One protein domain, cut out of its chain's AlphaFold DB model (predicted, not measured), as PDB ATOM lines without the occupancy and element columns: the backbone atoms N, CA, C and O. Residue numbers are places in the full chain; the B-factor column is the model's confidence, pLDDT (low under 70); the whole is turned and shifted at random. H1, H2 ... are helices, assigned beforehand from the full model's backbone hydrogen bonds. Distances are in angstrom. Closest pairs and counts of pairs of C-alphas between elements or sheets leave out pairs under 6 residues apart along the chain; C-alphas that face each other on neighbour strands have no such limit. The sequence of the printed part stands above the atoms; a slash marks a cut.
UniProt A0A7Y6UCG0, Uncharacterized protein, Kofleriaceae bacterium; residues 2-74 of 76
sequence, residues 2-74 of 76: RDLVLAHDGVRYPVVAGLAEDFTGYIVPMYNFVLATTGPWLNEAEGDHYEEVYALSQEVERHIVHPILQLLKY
ATOM      1  N   ARG A   2      40.750  29.516  34.332       93.56
ATOM      2  CA  ARG A   2      40.573  28.244  33.597       93.56
ATOM      3  C   ARG A   2      39.857  27.144  34.390       93.56
ATOM      4  O   ARG A   2      38.833  26.640  33.948       93.56
ATOM      5  N   ASP A   3      40.370  26.815  35.571       94.94
ATOM      6  CA  ASP A   3      39.852  25.691  36.360       94.94
ATOM      7  C   ASP A   3      38.453  25.972  36.932       94.94
ATOM      8  O   ASP A   3      37.670  25.050  37.132       94.94
ATOM      9  N   LEU A   4      38.103  27.248  37.149       94.25
ATOM     10  CA  LEU A   4      36.741  27.621  37.534       94.25
ATOM     11  C   LEU A   4      35.774  27.423  36.371       94.25
ATOM     12  O   LEU A   4      34.693  26.914  36.610       94.25
ATOM     13  N   VAL A   5      36.168  27.780  35.144       94.38
ATOM     14  CA  VAL A   5      35.353  27.581  33.931       94.38
ATOM     15  C   VAL A   5      35.131  26.092  33.657       94.38
ATOM     16  O   VAL A   5      34.004  25.671  33.419       94.38
ATOM     17  N   LEU A   6      36.188  25.281  33.747       94.88
ATOM     18  CA  LEU A   6      36.124  23.830  33.531       94.88
ATOM     19  C   LEU A   6      35.304  23.075  34.583       94.88
ATOM     20  O   LEU A   6      34.941  21.927  34.359       94.88
ATOM     21  N   ALA A   7      35.029  23.692  35.729       94.25
ATOM     22  CA  ALA A   7      34.264  23.060  36.791       94.25
ATOM     23  C   ALA A   7      32.738  23.208  36.639       94.25
ATOM     24  O   ALA A   7      32.024  22.870  37.581       94.25
ATOM     25  N   HIS A   8      32.248  23.752  35.519       93.00
ATOM     26  CA  HIS A   8      30.820  23.836  35.186       93.00
ATOM     27  C   HIS A   8      30.396  22.650  34.315       93.00
ATOM     28  O   HIS A   8      31.127  22.246  33.406       93.00
ATOM     29  N   ASP A   9      29.195  22.125  34.556       94.06
ATOM     30  CA  ASP A   9      28.677  20.954  33.848       94.06
ATOM     31  C   ASP A   9      28.564  21.194  32.336       94.06
ATOM     32  O   ASP A   9      28.072  22.219  31.866       94.06
ATOM     33  N   GLY A  10      29.031  20.221  31.552       94.50
ATOM     34  CA  GLY A  10      28.981  20.267  30.087       94.50
ATOM     35  C   GLY A  10      30.071  21.115  29.417       94.50
ATOM     36  O   GLY A  10      30.229  21.022  28.197       94.50
ATOM     37  N   VAL A  11      30.868  21.883  30.168       94.56
ATOM     38  CA  VAL A  11      31.992  22.659  29.620       94.56
ATOM     39  C   VAL A  11      33.180  21.745  29.301       94.56
ATOM     40  O   VAL A  11      33.570  20.901  30.101       94.56
ATOM     41  N   ARG A  12      33.785  21.925  28.118       95.81
ATOM     42  CA  ARG A  12      34.966  21.153  27.669       95.81
ATOM     43  C   ARG A  12      36.198  22.005  27.392       95.81
ATOM     44  O   ARG A  12      37.314  21.547  27.615       95.81
ATOM     45  N   TYR A  13      36.000  23.229  26.910       95.25
ATOM     46  CA  TYR A  13      37.083  24.104  26.474       95.25
ATOM     47  C   TYR A  13      36.920  25.487  27.105       95.25
ATOM     48  O   TYR A  13      35.946  26.178  26.806       95.25
ATOM     49  N   PRO A  14      37.846  25.907  27.979       93.81
ATOM     50  CA  PRO A  14      37.873  27.263  28.488       93.81
ATOM     51  C   PRO A  14      38.499  28.159  27.417       93.81
ATOM     52  O   PRO A  14      39.661  27.979  27.054       93.81
ATOM     53  N   VAL A  15      37.731  29.119  26.909       92.94
ATOM     54  CA  VAL A  15      38.195  30.080  25.902       92.94
ATOM     55  C   VAL A  15      38.299  31.455  26.546       92.94
ATOM     56  O   VAL A  15      37.378  31.895  27.230       92.94
ATOM     57  N   VAL A  16      39.424  32.127  26.318       90.31
ATOM     58  CA  VAL A  16      39.576  33.558  26.588       90.31
ATOM     59  C   VAL A  16      39.574  34.252  25.235       90.31
ATOM     60  O   VAL A  16      40.461  34.010  24.421       90.31
ATOM     61  N   ALA A  17      38.559  35.072  24.989       91.62
ATOM     62  CA  ALA A  17      38.445  35.862  23.773       91.62
ATOM     63  C   ALA A  17      38.789  37.322  24.097       91.62
ATOM     64  O   ALA A  17      38.042  37.997  24.804       91.62
ATOM     65  N   GLY A  18      39.942  37.787  23.615       91.31
ATOM     66  CA  GLY A  18      40.274  39.211  23.606       91.31
ATOM     67  C   GLY A  18      39.545  39.916  22.464       91.31
ATOM     68  O   GLY A  18      39.291  39.288  21.438       91.31
ATOM     69  N   LEU A  19      39.214  41.199  22.639       92.75
ATOM     70  CA  LEU A  19      38.514  42.007  21.625       92.75
ATOM     71  C   LEU A  19      37.168  41.409  21.167       92.75
ATOM     72  O   LEU A  19      36.773  41.564  20.017       92.75
ATOM     73  N   ALA A  20      36.472  40.693  22.054       93.12
ATOM     74  CA  ALA A  20      35.223  40.011  21.711       93.12
ATOM     75  C   ALA A  20      34.013  40.955  21.578       93.12
ATOM     76  O   ALA A  20      33.041  40.591  20.926       93.12
ATOM     77  N   GLU A  21      34.074  42.140  22.193       93.00
ATOM     78  CA  GLU A  21      33.004  43.150  22.181       93.00
ATOM     79  C   GLU A  21      33.574  44.525  21.794       93.00
ATOM     80  O   GLU A  21      33.258  45.049  20.731       93.00
ATOM     81  N   ASP A  22      34.465  45.085  22.625       91.88
ATOM     82  CA  ASP A  22      35.091  46.398  22.415       91.88
ATOM     83  C   ASP A  22      36.566  46.399  22.860       91.88
ATOM     84  O   ASP A  22      37.005  45.512  23.604       91.88
ATOM     85  N   PHE A  23      37.328  47.405  22.423       91.69
ATOM     86  CA  PHE A  23      38.684  47.676  22.891       91.69
ATOM     87  C   PHE A  23      38.720  48.910  23.789       91.69
ATOM     88  O   PHE A  23      38.648  50.046  23.327       91.69
ATOM     89  N   THR A  24      38.906  48.678  25.083       90.94
ATOM     90  CA  THR A  24      38.967  49.748  26.088       90.94
ATOM     91  C   THR A  24      40.371  49.961  26.661       90.94
ATOM     92  O   THR A  24      40.596  50.938  27.368       90.94
ATOM     93  N   GLY A  25      41.320  49.082  26.333       92.38
ATOM     94  CA  GLY A  25      42.710  49.127  26.782       92.38
ATOM     95  C   GLY A  25      43.250  47.741  27.134       92.38
ATOM     96  O   GLY A  25      42.528  46.741  27.094       92.38
ATOM     97  N   TYR A  26      44.530  47.678  27.493       93.50
ATOM     98  CA  TYR A  26      45.169  46.442  27.939       93.50
ATOM     99  C   TYR A  26      44.815  46.101  29.391       93.50
ATOM    100  O   TYR A  26      44.567  46.968  30.237       93.50
ATOM    101  N   ILE A  27      44.818  44.798  29.680       92.75
ATOM    102  CA  ILE A  27      44.717  44.245  31.032       92.75
ATOM    103  C   ILE A  27      46.100  43.702  31.390       92.75
ATOM    104  O   ILE A  27      46.469  42.615  30.948       92.75
ATOM    105  N   VAL A  28      46.852  44.461  32.187       92.88
ATOM    106  CA  VAL A  28      48.202  44.096  32.635       92.88
ATOM    107  C   VAL A  28      48.146  43.660  34.107       92.88
ATOM    108  O   VAL A  28      47.529  44.360  34.916       92.88
ATOM    109  N   PRO A  29      48.734  42.508  34.488       89.94
ATOM    110  CA  PRO A  29      48.776  42.069  35.881       89.94
ATOM    111  C   PRO A  29      49.548  43.047  36.769       89.94
ATOM    112  O   PRO A  29      50.605  43.534  36.372       89.94
ATOM    113  N   MET A  30      49.084  43.264  38.005       92.00
ATOM    114  CA  MET A  30      49.690  44.264  38.897       92.00
ATOM    115  C   MET A  30      51.175  43.985  39.175       92.00
ATOM    116  O   MET A  30      51.972  44.913  39.258       92.00
ATOM    117  N   TYR A  31      51.572  42.712  39.278       90.75
ATOM    118  CA  TYR A  31      52.968  42.333  39.528       90.75
ATOM    119  C   TYR A  31      53.925  42.690  38.380       90.75
ATOM    120  O   TYR A  31      55.133  42.702  38.600       90.75
ATOM    121  N   ASN A  32      53.403  42.926  37.173       91.12
ATOM    122  CA  ASN A  32      54.180  43.294  35.989       91.12
ATOM    123  C   ASN A  32      54.009  44.772  35.619       91.12
ATOM    124  O   ASN A  32      54.656  45.234  34.694       91.12
ATOM    125  N   PHE A  33      53.130  45.499  36.314       94.69
ATOM    126  CA  PHE A  33      52.749  46.851  35.940       94.69
ATOM    127  C   PHE A  33      53.848  47.845  36.325       94.69
ATOM    128  O   PHE A  33      54.039  48.143  37.507       94.69
ATOM    129  N   VAL A  34      54.550  48.386  35.331       95.44
ATOM    130  CA  VAL A  34      55.623  49.365  35.540       95.44
ATOM    131  C   VAL A  34      55.331  50.636  34.752       95.44
ATOM    132  O   VAL A  34      55.068  50.607  33.556       95.44
ATOM    133  N   LEU A  35      55.395  51.781  35.434       95.12
ATOM    134  CA  LEU A  35      55.266  53.097  34.812       95.12
ATOM    135  C   LEU A  35      56.621  53.792  34.739       95.12
ATOM    136  O   LEU A  35      57.435  53.687  35.660       95.12
ATOM    137  N   ALA A  36      56.822  54.569  33.676       96.31
ATOM    138  CA  ALA A  36      57.969  55.453  33.569       96.31
ATOM    139  C   ALA A  36      58.024  56.420  34.764       96.31
ATOM    140  O   ALA A  36      57.015  56.998  35.178       96.31
ATOM    141  N   THR A  37      59.230  56.643  35.289       96.00
ATOM    142  CA  THR A  37      59.467  57.577  36.405       96.00
ATOM    143  C   THR A  37      59.154  59.027  36.026       96.00
ATOM    144  O   THR A  37      58.827  59.839  36.891       96.00
ATOM    145  N   THR A  38      59.215  59.354  34.730       96.62
ATOM    146  CA  THR A  38      58.882  60.669  34.172       96.62
ATOM    147  C   THR A  38      57.827  60.543  33.080       96.62
ATOM    148  O   THR A  38      58.022  59.813  32.111       96.62
ATOM    149  N   GLY A  39      56.732  61.297  33.198       94.12
ATOM    150  CA  GLY A  39      55.597  61.206  32.273       94.12
ATOM    151  C   GLY A  39      54.891  59.844  32.313       94.12
ATOM    152  O   GLY A  39      54.743  59.224  31.259       94.12
ATOM    153  N   PRO A  40      54.470  59.354  33.498       92.81
ATOM    154  CA  PRO A  40      53.710  58.111  33.591       92.81
ATOM    155  C   PRO A  40      52.449  58.209  32.723       92.81
ATOM    156  O   PRO A  40      51.843  59.280  32.652       92.81
ATOM    157  N   TRP A  41      52.070  57.104  32.077       90.31
ATOM    158  CA  TRP A  41      50.940  57.015  31.131       90.31
ATOM    159  C   TRP A  41      51.122  57.758  29.804       90.31
ATOM    160  O   TRP A  41      50.221  57.751  28.971       90.31
ATOM    161  N   LEU A  42      52.263  58.414  29.602       94.31
ATOM    162  CA  LEU A  42      52.619  59.063  28.338       94.31
ATOM    163  C   LEU A  42      53.836  58.396  27.707       94.31
ATOM    164  O   LEU A  42      53.902  58.265  26.490       94.31
ATOM    165  N   ASN A  43      54.782  57.985  28.550       96.00
ATOM    166  CA  ASN A  43      56.010  57.327  28.150       96.00
ATOM    167  C   ASN A  43      56.008  55.874  28.621       96.00
ATOM    168  O   ASN A  43      55.576  55.575  29.739       96.00
ATOM    169  N   GLU A  44      56.558  55.006  27.784       95.19
ATOM    170  CA  GLU A  44      56.852  53.618  28.128       95.19
ATOM    171  C   GLU A  44      57.962  53.568  29.184       95.19
ATOM    172  O   GLU A  44      58.893  54.386  29.173       95.19
ATOM    173  N   ALA A  45      57.851  52.632  30.127       96.12
ATOM    174  CA  ALA A  45      58.947  52.354  31.047       96.12
ATOM    175  C   ALA A  45      60.092  51.631  30.313       96.12
ATOM    176  O   ALA A  45      59.910  51.099  29.223       96.12
ATOM    177  N   GLU A  46      61.289  51.612  30.904       95.56
ATOM    178  CA  GLU A  46      62.422  50.881  30.326       95.56
ATOM    179  C   GLU A  46      62.123  49.376  30.260       95.56
ATOM    180  O   GLU A  46      61.773  48.775  31.273       95.56
ATOM    181  N   GLY A  47      62.307  48.769  29.086       93.69
ATOM    182  CA  GLY A  47      62.001  47.360  28.837       93.69
ATOM    183  C   GLY A  47      60.715  47.185  28.031       93.69
ATOM    184  O   GLY A  47      60.351  48.054  27.242       93.69
ATOM    185  N   ASP A  48      60.043  46.052  28.223       92.94
ATOM    186  CA  ASP A  48      58.835  45.678  27.480       92.94
ATOM    187  C   ASP A  48      57.579  46.104  28.263       92.94
ATOM    188  O   ASP A  48      56.888  45.270  28.849       92.94
ATOM    189  N   HIS A  49      57.332  47.420  28.313       95.00
ATOM    190  CA  HIS A  49      56.239  48.040  29.081       95.00
ATOM    191  C   HIS A  49      55.373  49.006  28.243       95.00
ATOM    192  O   HIS A  49      55.027  50.115  28.672       95.00
ATOM    193  N   TYR A  50      55.067  48.615  27.002       94.38
ATOM    194  CA  TYR A  50      54.195  49.375  26.099       94.38
ATOM    195  C   TYR A  50      52.734  49.338  26.568       94.38
ATOM    196  O   TYR A  50      52.019  50.345  26.550       94.38
ATOM    197  N   GLU A  51      52.277  48.166  27.001       94.25
ATOM    198  CA  GLU A  51      50.890  47.877  27.335       94.25
ATOM    199  C   GLU A  51      50.381  48.699  28.522       94.25
ATOM    200  O   GLU A  51      49.201  49.038  28.557       94.25
ATOM    201  N   GLU A  52      51.247  49.070  29.465       94.44
ATOM    202  CA  GLU A  52      50.925  49.867  30.650       94.44
ATOM    203  C   GLU A  52      50.494  51.292  30.299       94.44
ATOM    204  O   GLU A  52      49.608  51.839  30.957       94.44
ATOM    205  N   VAL A  53      51.052  51.878  29.234       94.38
ATOM    206  CA  VAL A  53      50.657  53.209  28.731       94.38
ATOM    207  C   VAL A  53      49.227  53.186  28.185       94.38
ATOM    208  O   VAL A  53      48.493  54.167  28.303       94.38
ATOM    209  N   TYR A  54      48.809  52.044  27.640       93.31
ATOM    210  CA  TYR A  54      47.489  51.828  27.046       93.31
ATOM    211  C   TYR A  54      46.599  50.914  27.901       93.31
ATOM    212  O   TYR A  54      45.603  50.369  27.414       93.31
ATOM    213  N   ALA A  55      46.952  50.720  29.171       93.62
ATOM    214  CA  ALA A  55      46.188  49.901  30.094       93.62
ATOM    215  C   ALA A  55      45.045  50.700  30.723       93.62
ATOM    216  O   ALA A  55      45.130  51.906  30.937       93.62
ATOM    217  N   LEU A  56      43.976  49.993  31.093       90.75
ATOM    218  CA  LEU A  56      42.830  50.608  31.765       90.75
ATOM    219  C   LEU A  56      43.191  51.212  33.129       90.75
ATOM    220  O   LEU A  56      42.645  52.243  33.518       90.75
ATOM    221  N   SER A  57      44.038  50.517  33.893       90.75
ATOM    222  CA  SER A  57      44.498  50.910  35.228       90.75
ATOM    223  C   SER A  57      45.482  49.870  35.772       90.75
ATOM    224  O   SER A  57      45.362  48.686  35.455       90.75
ATOM    225  N   GLN A  58      46.357  50.275  36.697       93.06
ATOM    226  CA  GLN A  58      47.129  49.345  37.538       93.06
ATOM    227  C   GLN A  58      46.232  48.462  38.435       93.06
ATOM    228  O   GLN A  58      46.631  47.387  38.867       93.06
ATOM    229  N   GLU A  59      44.990  48.893  38.695       92.75
ATOM    230  CA  GLU A  59      44.008  48.182  39.528       92.75
ATOM    231  C   GLU A  59      43.061  47.283  38.710       92.75
ATOM    232  O   GLU A  59      42.054  46.785  39.228       92.75
ATOM    233  N   VAL A  60      43.331  47.077  37.417       91.69
ATOM    234  CA  VAL A  60      42.432  46.338  36.514       91.69
ATOM    235  C   VAL A  60      42.155  44.910  37.003       91.69
ATOM    236  O   VAL A  60      41.024  44.428  36.928       91.69
ATOM    237  N   GLU A  61      43.148  44.250  37.600       89.88
ATOM    238  CA  GLU A  61      42.995  42.921  38.195       89.88
ATOM    239  C   GLU A  61      41.939  42.919  39.312       89.88
ATOM    240  O   GLU A  61      41.036  42.073  39.339       89.88
ATOM    241  N   ARG A  62      41.984  43.925  40.192       92.25
ATOM    242  CA  ARG A  62      41.042  44.073  41.303       92.25
ATOM    243  C   ARG A  62      39.618  44.329  40.823       92.25
ATOM    244  O   ARG A  62      38.681  43.793  41.414       92.25
ATOM    245  N   HIS A  63      39.453  45.162  39.801       92.81
ATOM    246  CA  HIS A  63      38.140  45.653  39.377       92.81
ATOM    247  C   HIS A  63      37.496  44.851  38.245       92.81
ATOM    248  O   HIS A  63      36.287  44.950  38.065       92.81
ATOM    249  N   ILE A  64      38.262  44.040  37.513       90.69
ATOM    250  CA  ILE A  64      37.752  43.240  36.392       90.69
ATOM    251  C   ILE A  64      37.970  41.750  36.651       90.69
ATOM    252  O   ILE A  64      37.007  40.981  36.688       90.69
ATOM    253  N   VAL A  65      39.214  41.326  36.893       90.38
ATOM    254  CA  VAL A  65      39.542  39.896  37.017       90.38
ATOM    255  C   VAL A  65      38.866  39.284  38.244       90.38
ATOM    256  O   VAL A  65      38.183  38.267  38.114       90.38
ATOM    257  N   HIS A  66      38.986  39.896  39.427       93.38
ATOM    258  CA  HIS A  66      38.372  39.360  40.647       93.38
ATOM    259  C   HIS A  66      36.837  39.252  40.571       93.38
ATOM    260  O   HIS A  66      36.322  38.178  40.903       93.38
ATOM    261  N   PRO A  67      36.090  40.262  40.084       94.94
ATOM    262  CA  PRO A  67      34.656  40.119  39.843       94.94
ATOM    263  C   PRO A  67      34.300  38.990  38.873       94.94
ATOM    264  O   PRO A  67      33.391  38.217  39.166       94.94
ATOM    265  N   ILE A  68      35.043  38.802  37.774       92.75
ATOM    266  CA  ILE A  68      34.812  37.663  36.865       92.75
ATOM    267  C   ILE A  68      34.991  36.332  37.609       92.75
ATOM    268  O   ILE A  68      34.176  35.422  37.461       92.75
ATOM    269  N   LEU A  69      36.015  36.207  38.461       93.88
ATOM    270  CA  LEU A  69      36.196  35.004  39.282       93.88
ATOM    271  C   LEU A  69      35.040  34.788  40.269       93.88
ATOM    272  O   LEU A  69      34.704  33.637  40.549       93.88
ATOM    273  N   GLN A  70      34.439  35.854  40.804       95.56
ATOM    274  CA  GLN A  70      33.244  35.758  41.645       95.56
ATOM    275  C   GLN A  70      32.024  35.310  40.832       95.56
ATOM    276  O   GLN A  70      31.319  34.400  41.265       95.56
ATOM    277  N   LEU A  71      31.816  35.859  39.632       93.75
ATOM    278  CA  LEU A  71      30.730  35.455  38.731       93.75
ATOM    279  C   LEU A  71      30.832  33.976  38.347       93.75
ATOM    280  O   LEU A  71      29.845  33.250  38.439       93.75
ATOM    281  N   LEU A  72      32.036  33.496  38.020       93.06
ATOM    282  CA  LEU A  72      32.284  32.081  37.719       93.06
ATOM    283  C   LEU A  72      31.996  31.145  38.904       93.06
ATOM    284  O   LEU A  72      31.803  29.947  38.699       93.06
ATOM    285  N   LYS A  73      31.976  31.661  40.139       94.00
ATOM    286  CA  LYS A  73      31.629  30.907  41.355       94.00
ATOM    287  C   LYS A  73      30.157  31.040  41.750       94.00
ATOM    288  O   LYS A  73      29.682  30.213  42.518       94.00
ATOM    289  N   TYR A  74      29.448  32.057  41.259       88.75
ATOM    290  CA  TYR A  74      28.124  32.454  41.754       88.75
ATOM    291  C   TYR A  74      27.006  31.433  41.479       88.75
ATOM    292  O   TYR A  74      25.956  31.499  42.110       88.75
TER     293      TYR A  74
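What this domain is: This is residues 2 to 74 of the 76 residues of an uncharacterized protein of Kofleriaceae bacterium (UniProt A0A7Y6UCG0). There is little regular structure here: a loose rod made mostly of winding loop, with helix H2 lying lengthwise in one half and the short H1 beside residues 69 to 73 of H2. The long link, residues 7 to 59, runs past H2 into the other half, turns near Thr 38 and folds back to H2. The printed part has 73 residues with two named helices, H1 then H2, and no named strand; the class is all helix, with 19 residues in named elements. The radius of gyration of the C-alphas is 15.3 A, and the spans are 50 by 20 by 20 A.

Where its parts are: Find C-alpha 60 at (42.432, 46.338, 36.514); from there H2, residues 60 to 73, runs 19.4 A to C-alpha 73 at (31.629, 30.907, 41.355). H1, residues 2 to 6, begins at C-alpha 2, (40.573, 28.244, 33.597).

How they stand to each other: H2 touches H1 with residues 69 to 73 alone; look at the closest C-alphas, those of Leu 4 and Leu 72, 6.3 A apart. In H1 the O i to N i+4 pair is within hydrogen-bond range, in H2 8 of 10.

The domain as a whole: The C-alphas of Gly 10 and Thr 38, the two farthest apart, are 50.4 A apart. The printed part has no cut, and no printed residue is under 70 in pLDDT.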